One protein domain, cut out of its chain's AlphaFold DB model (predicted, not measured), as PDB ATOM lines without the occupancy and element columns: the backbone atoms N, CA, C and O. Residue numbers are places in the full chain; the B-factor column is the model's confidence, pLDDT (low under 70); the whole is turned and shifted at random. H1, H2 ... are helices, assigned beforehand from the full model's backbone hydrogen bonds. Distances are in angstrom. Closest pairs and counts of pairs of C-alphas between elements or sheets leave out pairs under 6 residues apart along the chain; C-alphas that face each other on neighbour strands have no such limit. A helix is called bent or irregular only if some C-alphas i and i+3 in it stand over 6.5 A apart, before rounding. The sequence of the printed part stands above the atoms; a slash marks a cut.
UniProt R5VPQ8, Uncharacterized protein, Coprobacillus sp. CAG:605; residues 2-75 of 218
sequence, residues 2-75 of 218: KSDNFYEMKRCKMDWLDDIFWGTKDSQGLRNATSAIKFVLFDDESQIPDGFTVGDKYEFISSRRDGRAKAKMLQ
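What this domain is: This is residues 2 to 75 of the 218 residues of an uncharacterized protein of Coprobacillus sp. CAG:605 (UniProt R5VPQ8). What does one see first? A compact body of four helices, with H2 crossing H3 and H5, which run the same way, and with short H4 against both of these, has an arm at one end and a loop at the other. Residues 2 to 12, of which 3 to 10 belong to H1, stick out as the arm, and residues 49 to 55 stick out as the loop. What is it built of? The printed part has 74 residues with five named helices, H1 to H5 in chain order, and no named strand: the class is all helix. How large is it? It is only just compact, close to loose, with a radius of gyration of the C-alphas of 13.3 A and spans of 47 by 22 by 16 A, the arm and the loop making the length.

Where its parts are: Where do the first helices run? H1 is residues 3 to 10, from C-alpha 3 at (9.619, -16.363, 4.937), 10.9 A long. H2, residues 14 to 28, is 20.7 A long, and H3, residues 30 to 42, is 17.3 A long. Where are the last two? H4, residues 57 to 60, is 6.0 A long and neither bent nor irregular, but only just: C-alphas 57 and 60 are 6.0 A apart. H5, residues 64 to 73, is 15.2 A long, ends with C-alpha 73 at (15.530, -18.965, -13.395), and is irregular: C-alphas 65 and 68 are 8.4 A apart.

How they stand to each other: What does H2 touch? It touches H5, closest C-alphas Ile 20 and Gly 67 at 4.0 A, at a steep tilt of 54 degrees, opposite ways. With residues 20 to 25 alone it touches H3, closest C-alphas Lys 25 and Ala 33 at 5.0 A, at a steep tilt of 46 degrees, opposite ways. How do H3, H4 and H5 stand? H4 touches H3, whose residues 36 to 40 alone take part, closest C-alphas Ala 36 and Phe 60 at 5.5 A, and touches H5, closest C-alphas Tyr 58 and Arg 68 at 6.3 A. H3 and H5 are close but not clearly touching, with C-alphas Leu 41 and Ala 71 closest at 7.0 A, at a shallow tilt of 19 degrees, the same way. Which stay apart? H1 is apart from H2, H3, H4 and H5, and H2 and H4 are only just apart, at 8.1 A. What do the backbones show? Every O i to N i+4 pair is within hydrogen-bond range in H1 and H3, against 10 of 11 in H2 and 4 of 6 in H5; H4 is too short for such a pair.

The domain as a whole: How far does it reach? The two C-alphas farthest apart are those of Ser 3 and Gly 51, at 47.5 A. Is it unbroken? The printed part has no cut; the link from H3 to H4, 14 residues, is long. Where is confidence low? Residues 2 to 4 are under 70, and the mean pLDDT of the printed part is 91.5.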
ATOM      1  N   LYS A   2       5.580 -16.798   2.215       52.94
ATOM      2  CA  LYS A   2       6.366 -17.572   3.197       52.94
ATOM      3  C   LYS A   2       7.747 -16.915   3.372       52.94
ATOM      4  O   LYS A   2       8.263 -16.375   2.394       52.94
ATOM      5  N   SER A   3       8.310 -16.948   4.582       62.06
ATOM      6  CA  SER A   3       9.619 -16.363   4.937       62.06
ATOM      7  C   SER A   3      10.734 -16.742   3.961       62.06
ATOM      8  O   SER A   3      11.536 -15.896   3.574       62.06
ATOM      9  N   ASP A   4      10.720 -17.986   3.495       64.19
ATOM     10  CA  ASP A   4      11.778 -18.550   2.655       64.19
ATOM     11  C   ASP A   4      11.780 -17.927   1.252       64.19
ATOM     12  O   ASP A   4      12.834 -17.615   0.708       64.19
ATOM     13  N   ASN A   5      10.601 -17.607   0.704       70.75
ATOM     14  CA  ASN A   5      10.504 -16.894  -0.574       70.75
ATOM     15  C   ASN A   5      11.057 -15.468  -0.478       70.75
ATOM     16  O   ASN A   5      11.564 -14.938  -1.460       70.75
ATOM     17  N   PHE A   6      10.934 -14.827   0.686       73.19
ATOM     18  CA  PHE A   6      11.453 -13.476   0.885       73.19
ATOM     19  C   PHE A   6      12.983 -13.479   0.960       73.19
ATOM     20  O   PHE A   6      13.633 -12.660   0.310       73.19
ATOM     21  N   TYR A   7      13.556 -14.441   1.687       77.88
ATOM     22  CA  TYR A   7      15.003 -14.636   1.746       77.88
ATOM     23  C   TYR A   7      15.600 -14.932   0.359       77.88
ATOM     24  O   TYR A   7      16.564 -14.279  -0.044       77.88
ATOM     25  N   GLU A   8      14.977 -15.825  -0.416       84.19
ATOM     26  CA  GLU A   8      15.425 -16.166  -1.779       84.19
ATOM     27  C   GLU A   8      15.336 -14.996  -2.772       84.19
ATOM     28  O   GLU A   8      16.138 -14.889  -3.706       84.19
ATOM     29  N   MET A   9      14.374 -14.088  -2.589       85.25
ATOM     30  CA  MET A   9      14.299 -12.867  -3.395       85.25
ATOM     31  C   MET A   9      15.406 -11.874  -3.032       85.25
ATOM     32  O   MET A   9      15.970 -11.249  -3.934       85.25
ATOM     33  N   LYS A  10      15.720 -11.741  -1.738       90.62
ATOM     34  CA  LYS A  10      16.715 -10.796  -1.215       90.62
ATOM     35  C   LYS A  10      18.148 -11.196  -1.573       90.62
ATOM     36  O   LYS A  10      18.914 -10.367  -2.063       90.62
ATOM     37  N   ARG A  11      18.523 -12.454  -1.323       92.69
ATOM     38  CA  ARG A  11      19.926 -12.885  -1.393       92.69
ATOM     39  C   ARG A  11      20.521 -12.756  -2.801       92.69
ATOM     40  O   ARG A  11      19.850 -13.023  -3.803       92.69
ATOM     41  N   CYS A  12      21.806 -12.412  -2.858       96.25
ATOM     42  CA  CYS A  12      22.607 -12.523  -4.073       96.25
ATOM     43  C   CYS A  12      22.815 -14.006  -4.426       96.25
ATOM     44  O   CYS A  12      23.199 -14.801  -3.570       96.25
ATOM     45  N   LYS A  13      22.562 -14.380  -5.687       97.00
ATOM     46  CA  LYS A  13      22.588 -15.776  -6.165       97.00
ATOM     47  C   LYS A  13      23.950 -16.179  -6.753       97.00
ATOM     48  O   LYS A  13      24.008 -16.831  -7.795       97.00
ATOM     49  N   MET A  14      25.048 -15.748  -6.125       97.56
ATOM     50  CA  MET A  14      26.413 -16.081  -6.573       97.56
ATOM     51  C   MET A  14      26.650 -17.600  -6.586       97.56
ATOM     52  O   MET A  14      27.212 -18.128  -7.538       97.56
ATOM     53  N   ASP A  15      26.120 -18.309  -5.591       97.12
ATOM     54  CA  ASP A  15      26.116 -19.774  -5.503       97.12
ATOM     55  C   ASP A  15      25.493 -20.440  -6.741       97.12
ATOM     56  O   ASP A  15      25.968 -21.470  -7.216       97.12
ATOM     57  N   TRP A  16      24.451 -19.837  -7.322       98.19
ATOM     58  CA  TRP A  16      23.859 -20.358  -8.551       98.19
ATOM     59  C   TRP A  16      24.773 -20.146  -9.754       98.19
ATOM     60  O   TRP A  16      24.853 -21.034 -10.602       98.19
ATOM     61  N   LEU A  17      25.469 -19.007  -9.831       98.12
ATOM     62  CA  LEU A  17      26.471 -18.776 -10.873       98.12
ATOM     63  C   LEU A  17      27.633 -19.771 -10.749       98.12
ATOM     64  O   LEU A  17      28.082 -20.301 -11.765       98.12
ATOM     65  N   ASP A  18      28.052 -20.092  -9.526       98.00
ATOM     66  CA  ASP A  18      29.081 -21.099  -9.264       98.00
ATOM     67  C   ASP A  18      28.655 -22.479  -9.748       98.00
ATOM     68  O   ASP A  18      29.400 -23.144 -10.468       98.00
ATOM     69  N   ASP A  19      27.440 -22.911  -9.416       98.38
ATOM     70  CA  ASP A  19      26.923 -24.197  -9.877       98.38
ATOM     71  C   ASP A  19      26.802 -24.267 -11.403       98.38
ATOM     72  O   ASP A  19      27.140 -25.293 -12.004       98.38
ATOM     73  N   ILE A  20      26.383 -23.167 -12.039       98.38
ATOM     74  CA  ILE A  20      26.351 -23.024 -13.499       98.38
ATOM     75  C   ILE A  20      27.760 -23.163 -14.086       98.38
ATOM     76  O   ILE A  20      27.959 -23.937 -15.033       98.38
ATOM     77  N   PHE A  21      28.737 -22.442 -13.530       98.19
ATOM     78  CA  PHE A  21      30.116 -22.456 -14.003       98.19
ATOM     79  C   PHE A  21      30.749 -23.833 -13.833       98.19
ATOM     80  O   PHE A  21      31.182 -24.431 -14.818       98.19
ATOM     81  N   TRP A  22      30.767 -24.370 -12.612       97.94
ATOM     82  CA  TRP A  22      31.413 -25.643 -12.302       97.94
ATOM     83  C   TRP A  22      30.722 -26.807 -13.004       97.94
ATOM     84  O   TRP A  22      31.389 -27.636 -13.618       97.94
ATOM     85  N   GLY A  23      29.386 -26.829 -13.031       97.88
ATOM     86  CA  GLY A  23      28.632 -27.855 -13.750       97.88
ATOM     87  C   GLY A  23      28.941 -27.877 -15.250       97.88
ATOM     88  O   GLY A  23      29.009 -28.956 -15.855       97.88
ATOM     89  N   THR A  24      29.163 -26.705 -15.850       98.12
ATOM     90  CA  THR A  24      29.523 -26.570 -17.269       98.12
ATOM     91  C   THR A  24      31.003 -26.863 -17.508       98.12
ATOM     92  O   THR A  24      31.317 -27.625 -18.421       98.12
ATOM     93  N   LYS A  25      31.908 -26.376 -16.652       97.94
ATOM     94  CA  LYS A  25      33.354 -26.649 -16.715       97.94
ATOM     95  C   LYS A  25      33.639 -28.144 -16.609       97.94
ATOM     96  O   LYS A  25      34.361 -28.673 -17.450       97.94
ATOM     97  N   ASP A  26      33.008 -28.836 -15.663       96.56
ATOM     98  CA  ASP A  26      33.181 -30.278 -15.445       96.56
ATOM     99  C   ASP A  26      32.684 -31.119 -16.635       96.56
ATOM    100  O   ASP A  26      33.079 -32.274 -16.800       96.56
ATOM    101  N   SER A  27      31.761 -30.579 -17.438       95.88
ATOM    102  CA  SER A  27      31.154 -31.285 -18.571       95.88
ATOM    103  C   SER A  27      31.771 -30.926 -19.920       95.88
ATOM    104  O   SER A  27      31.753 -31.760 -20.821       95.88
ATOM    105  N   GLN A  28      32.226 -29.686 -20.098       95.44
ATOM    106  CA  GLN A  28      32.550 -29.116 -21.409       95.44
ATOM    107  C   GLN A  28      33.913 -28.407 -21.433       95.44
ATOM    108  O   GLN A  28      34.343 -27.950 -22.490       95.44
ATOM    109  N   GLY A  29      34.605 -28.317 -20.296       96.88
ATOM    110  CA  GLY A  29      35.885 -27.629 -20.155       96.88
ATOM    111  C   GLY A  29      35.756 -26.129 -19.872       96.88
ATOM    112  O   GLY A  29      34.715 -25.506 -20.079       96.88
ATOM    113  N   LEU A  30      36.859 -25.539 -19.397       96.19
ATOM    114  CA  LEU A  30      36.928 -24.149 -18.929       96.19
ATOM    115  C   LEU A  30      36.489 -23.132 -19.993       96.19
ATOM    116  O   LEU A  30      35.643 -22.285 -19.722       96.19
ATOM    117  N   ARG A  31      37.034 -23.228 -21.212       95.00
ATOM    118  CA  ARG A  31      36.746 -22.270 -22.294       95.00
ATOM    119  C   ARG A  31      35.256 -22.227 -22.642       95.00
ATOM    120  O   ARG A  31      34.701 -21.144 -22.826       95.00
ATOM    121  N   ASN A  32      34.618 -23.392 -22.699       94.31
ATOM    122  CA  ASN A  32      33.197 -23.502 -23.014       94.31
ATOM    123  C   ASN A  32      32.328 -22.991 -21.863       94.31
ATOM    124  O   ASN A  32      31.379 -22.266 -22.122       94.31
ATOM    125  N   ALA A  33      32.694 -23.261 -20.604       97.06
ATOM    126  CA  ALA A  33      31.995 -22.703 -19.445       97.06
ATOM    127  C   ALA A  33      32.026 -21.166 -19.431       97.06
ATOM    128  O   ALA A  33      30.987 -20.527 -19.264       97.06
ATOM    129  N   THR A  34      33.194 -20.571 -19.688       96.94
ATOM    130  CA  THR A  34      33.353 -19.114 -19.788       96.94
ATOM    131  C   THR A  34      32.495 -18.524 -20.907       96.94
ATOM    132  O   THR A  34      31.770 -17.555 -20.682       96.94
ATOM    133  N   SER A  35      32.553 -19.117 -22.101       95.31
ATOM    134  CA  SER A  35      31.804 -18.642 -23.273       95.31
ATOM    135  C   SER A  35      30.294 -18.780 -23.056       95.31
ATOM    136  O   SER A  35      29.536 -17.855 -23.336       95.31
ATOM    137  N   ALA A  36      29.859 -19.906 -22.480       95.62
ATOM    138  CA  ALA A  36      28.456 -20.183 -22.210       95.62
ATOM    139  C   ALA A  36      27.864 -19.217 -21.178       95.62
ATOM    140  O   ALA A  36      26.766 -18.722 -21.393       95.62
ATOM    141  N   ILE A  37      28.571 -18.880 -20.093       97.00
ATOM    142  CA  ILE A  37      28.075 -17.885 -19.128       97.00
ATOM    143  C   ILE A  37      27.882 -16.521 -19.790       97.00
ATOM    144  O   ILE A  37      26.807 -15.933 -19.676       97.00
ATOM    145  N   LYS A  38      28.904 -16.032 -20.502       96.50
ATOM    146  CA  LYS A  38      28.860 -14.724 -21.172       96.50
ATOM    147  C   LYS A  38      27.737 -14.662 -22.207       96.50
ATOM    148  O   LYS A  38      26.956 -13.716 -22.213       96.50
ATOM    149  N   PHE A  39      27.603 -15.700 -23.028       95.38
ATOM    150  CA  PHE A  39      26.543 -15.770 -24.023       95.38
ATOM    151  C   PHE A  39      25.154 -15.906 -23.390       95.38
ATOM    152  O   PHE A  39      24.254 -15.117 -23.660       95.38
ATOM    153  N   VAL A  40      24.962 -16.913 -22.538       96.25
ATOM    154  CA  VAL A  40      23.628 -17.323 -22.089       96.25
ATOM    155  C   VAL A  40      23.060 -16.366 -21.055       96.25
ATOM    156  O   VAL A  40      21.875 -16.035 -21.131       96.25
ATOM    157  N   LEU A  41      23.883 -15.923 -20.102       96.38
ATOM    158  CA  LEU A  41      23.436 -15.060 -19.010       96.38
ATOM    159  C   LEU A  41      23.582 -13.572 -19.351       96.38
ATOM    160  O   LEU A  41      22.756 -12.779 -18.916       96.38
ATOM    161  N   PHE A  42      24.580 -13.183 -20.149       94.75
ATOM    162  CA  PHE A  42      24.878 -11.768 -20.422       94.75
ATOM    163  C   PHE A  42      24.650 -11.337 -21.880       94.75
ATOM    164  O   PHE A  42      24.958 -10.197 -22.235       94.75
ATOM    165  N   ASP A  43      24.061 -12.210 -22.704       91.81
ATOM    166  CA  ASP A  43      23.724 -11.955 -24.112       91.81
ATOM    167  C   ASP A  43      24.934 -11.464 -24.934       91.81
ATOM    168  O   ASP A  43      24.826 -10.593 -25.807       91.81
ATOM    169  N   ASP A  44      26.124 -11.991 -24.633       91.50
ATOM    170  CA  ASP A  44      27.342 -11.724 -25.394       91.50
ATOM    171  C   ASP A  44      27.430 -12.644 -26.620       91.50
ATOM    172  O   ASP A  44      28.044 -13.709 -26.593       91.50
ATOM    173  N   GLU A  45      26.789 -12.228 -27.712       89.38
ATOM    174  CA  GLU A  45      26.766 -12.963 -28.983       89.38
ATOM    175  C   GLU A  45      28.155 -13.129 -29.618       89.38
ATOM    176  O   GLU A  45      28.338 -14.025 -30.436       89.38
ATOM    177  N   SER A  46      29.160 -12.343 -29.205       88.69
ATOM    178  CA  SER A  46      30.540 -12.496 -29.699       88.69
ATOM    179  C   SER A  46      31.179 -13.841 -29.324       88.69
ATOM    180  O   SER A  46      32.203 -14.226 -29.883       88.69
ATOM    181  N   GLN A  47      30.572 -14.568 -28.384       90.06
ATOM    182  CA  GLN A  47      30.994 -15.909 -27.991       90.06
ATOM    183  C   GLN A  47      30.489 -17.003 -28.947       90.06
ATOM    184  O   GLN A  47      30.918 -18.154 -28.838       90.06
ATOM    185  N   ILE A  48      29.566 -16.673 -29.857       85.81
ATOM    186  CA  ILE A  48      29.016 -17.607 -30.838       85.81
ATOM    187  C   ILE A  48      29.926 -17.606 -32.075       85.81
ATOM    188  O   ILE A  48      30.181 -16.542 -32.635       85.81
ATOM    189  N   PRO A  49      30.408 -18.771 -32.540       80.94
ATOM    190  CA  PRO A  49      31.137 -18.853 -33.800       80.94
ATOM    191  C   PRO A  49      30.281 -18.396 -34.990       80.94
ATOM    192  O   PRO A  49      29.094 -18.721 -35.067       80.94
ATOM    193  N   ASP A  50      30.901 -17.709 -35.950       79.56
ATOM    194  CA  ASP A  50      30.226 -17.245 -37.164       79.56
ATOM    195  C   ASP A  50      29.485 -18.386 -37.884       79.56
ATOM    196  O   ASP A  50      30.017 -19.478 -38.093       79.56
ATOM    197  N   GLY A  51      28.235 -18.123 -38.277       74.50
ATOM    198  CA  GLY A  51      27.387 -19.082 -38.994       74.50
ATOM    199  C   GLY A  51      26.731 -20.156 -38.118       74.50
ATOM    200  O   GLY A  51      25.995 -20.995 -38.641       74.50
ATOM    201  N   PHE A  52      26.946 -20.140 -36.799       81.31
ATOM    202  CA  PHE A  52      26.273 -21.062 -35.890       81.31
ATOM    203  C   PHE A  52      24.834 -20.608 -35.610       81.31
ATOM    204  O   PHE A  52      24.591 -19.509 -35.115       81.31
ATOM    205  N   THR A  53      23.855 -21.464 -35.912       78.38
ATOM    206  CA  THR A  53      22.448 -21.190 -35.585       78.38
ATOM    207  C   THR A  53      22.165 -21.627 -34.155       78.38
ATOM    208  O   THR A  53      22.319 -22.801 -33.823       78.38
ATOM    209  N   VAL A  54      21.730 -20.696 -33.306       82.25
ATOM    210  CA  VAL A  54      21.354 -21.004 -31.923       82.25
ATOM    211  C   VAL A  54      19.863 -21.319 -31.836       82.25
ATOM    212  O   VAL A  54      19.029 -20.486 -32.182       82.25
ATOM    213  N   GLY A  55      19.544 -22.525 -31.362       84.81
ATOM    214  CA  GLY A  55      18.196 -22.915 -30.942       84.81
ATOM    215  C   GLY A  55      17.896 -22.412 -29.527       84.81
ATOM    216  O   GLY A  55      17.732 -21.215 -29.302       84.81
ATOM    217  N   ASP A  56      17.851 -23.319 -28.545       89.94
ATOM    218  CA  ASP A  56      17.769 -22.937 -27.130       89.94
ATOM    219  C   ASP A  56      19.172 -22.585 -26.603       89.94
ATOM    220  O   ASP A  56      20.003 -23.466 -26.371       89.94
ATOM    221  N   LYS A  57      19.444 -21.291 -26.363       92.62
ATOM    222  CA  LYS A  57      20.739 -20.834 -25.822       92.62
ATOM    223  C   LYS A  57      21.119 -21.526 -24.507       92.62
ATOM    224  O   LYS A  57      22.299 -21.694 -24.223       92.62
ATOM    225  N   TYR A  58      20.154 -21.991 -23.714       95.31
ATOM    226  CA  TYR A  58      20.439 -22.672 -22.449       95.31
ATOM    227  C   TYR A  58      21.025 -24.084 -22.622       95.31
ATOM    228  O   TYR A  58      21.490 -24.668 -21.640       95.31
ATOM    229  N   GLU A  59      21.052 -24.642 -23.835       93.06
ATOM    230  CA  GLU A  59      21.733 -25.913 -24.122       93.06
ATOM    231  C   GLU A  59      23.254 -25.820 -23.951       93.06
ATOM    232  O   GLU A  59      23.886 -26.812 -23.580       93.06
ATOM    233  N   PHE A  60      23.823 -24.618 -24.100       94.38
ATOM    234  CA  PHE A  60      25.237 -24.346 -23.832       94.38
ATOM    235  C   PHE A  60      25.592 -24.477 -22.342       94.38
ATOM    236  O   PHE A  60      26.755 -24.672 -21.998       94.38
ATOM    237  N   ILE A  61      24.600 -24.435 -21.444       97.25
ATOM    238  CA  ILE A  61      24.787 -24.668 -20.010       97.25
ATOM    239  C   ILE A  61      24.499 -26.137 -19.673       97.25
ATOM    240  O   ILE A  61      23.474 -26.719 -20.056       97.25
ATOM    241  N   SER A  62      25.413 -26.742 -18.916       97.25
ATOM    242  CA  SER A  62      25.288 -28.118 -18.426       97.25
ATOM    243  C   SER A  62      24.135 -28.270 -17.430       97.25
ATOM    244  O   SER A  62      23.851 -27.381 -16.629       97.25
ATOM    245  N   SER A  63      23.477 -29.431 -17.439       97.00
ATOM    246  CA  SER A  63      22.471 -29.787 -16.430       97.00
ATOM    247  C   SER A  63      23.077 -30.256 -15.103       97.00
ATOM    248  O   SER A  63      22.342 -30.400 -14.128       97.00
ATOM    249  N   ARG A  64      24.396 -30.499 -15.034       97.00
ATOM    250  CA  ARG A  64      25.070 -30.842 -13.770       97.00
ATOM    251  C   ARG A  64      24.880 -29.717 -12.751       97.00
ATOM    252  O   ARG A  64      24.856 -28.550 -13.129       97.00
ATOM    253  N   ARG A  65      24.774 -30.082 -11.467       96.31
ATOM    254  CA  ARG A  65      24.536 -29.145 -10.347       96.31
ATOM    255  C   ARG A  65      23.278 -28.280 -10.530       96.31
ATOM    256  O   ARG A  65      23.212 -27.157 -10.035       96.31
ATOM    257  N   ASP A  66      22.302 -28.773 -11.295       97.38
ATOM    258  CA  ASP A  66      21.111 -28.033 -11.730       97.38
ATOM    259  C   ASP A  66      21.422 -26.746 -12.518       97.38
ATOM    260  O   ASP A  66      20.569 -25.864 -12.627       97.38
ATOM    261  N   GLY A  67      22.625 -26.632 -13.099       97.44
ATOM    262  CA  GLY A  67      23.118 -25.411 -13.741       97.44
ATOM    263  C   GLY A  67      22.144 -24.856 -14.780       97.44
ATOM    264  O   GLY A  67      21.748 -23.697 -14.713       97.44
ATOM    265  N   ARG A  68      21.656 -25.697 -15.696       97.44
ATOM    266  CA  ARG A  68      20.678 -25.273 -16.712       97.44
ATOM    267  C   ARG A  68      19.366 -24.760 -16.113       97.44
ATOM    268  O   ARG A  68      18.816 -23.784 -16.617       97.44
ATOM    269  N   ALA A  69      18.853 -25.404 -15.065       97.81
ATOM    270  CA  ALA A  69      17.617 -24.973 -14.415       97.81
ATOM    271  C   ALA A  69      17.816 -23.617 -13.719       97.81
ATOM    272  O   ALA A  69      17.029 -22.697 -13.937       97.81
ATOM    273  N   LYS A  70      18.925 -23.457 -12.987       98.06
ATOM    274  CA  LYS A  70      19.321 -22.194 -12.345       98.06
ATOM    275  C   LYS A  70      19.496 -21.070 -13.365       98.06
ATOM    276  O   LYS A  70      18.940 -19.993 -13.177       98.06
ATOM    277  N   ALA A  71      20.173 -21.333 -14.484       97.62
ATOM    278  CA  ALA A  71      20.359 -20.364 -15.567       97.62
ATOM    279  C   ALA A  71      19.023 -19.864 -16.142       97.62
ATOM    280  O   ALA A  71      18.875 -18.670 -16.389       97.62
ATOM    281  N   LYS A  72      18.033 -20.753 -16.317       97.25
ATOM    282  CA  LYS A  72      16.684 -20.387 -16.787       97.25
ATOM    283  C   LYS A  72      15.885 -19.568 -15.765       97.25
ATOM    284  O   LYS A  72      14.954 -18.868 -16.152       97.25
ATOM    285  N   MET A  73      16.220 -19.669 -14.481       96.31
ATOM    286  CA  MET A  73      15.530 -18.965 -13.395       96.31
ATOM    287  C   MET A  73      16.164 -17.615 -13.038       96.31
ATOM    288  O   MET A  73      15.476 -16.770 -12.466       96.31
ATOM    289  N   LEU A  74      17.447 -17.403 -13.347       96.38
ATOM    290  CA  LEU A  74      18.125 -16.132 -13.095       96.38
ATOM    291  C   LEU A  74      17.528 -15.017 -13.954       96.38
ATOM    292  O   LEU A  74      17.483 -15.105 -15.182       96.38
ATOM    293  N   GLN A  75      17.102 -13.941 -13.299       95.12
ATOM    294  CA  GLN A  75      16.628 -12.741 -13.975       95.12
ATOM    295  C   GLN A  75      17.775 -11.749 -14.175       95.12
ATOM    296  O   GLN A  75      18.769 -11.765 -13.449       95.12
TER     297      GLN A  75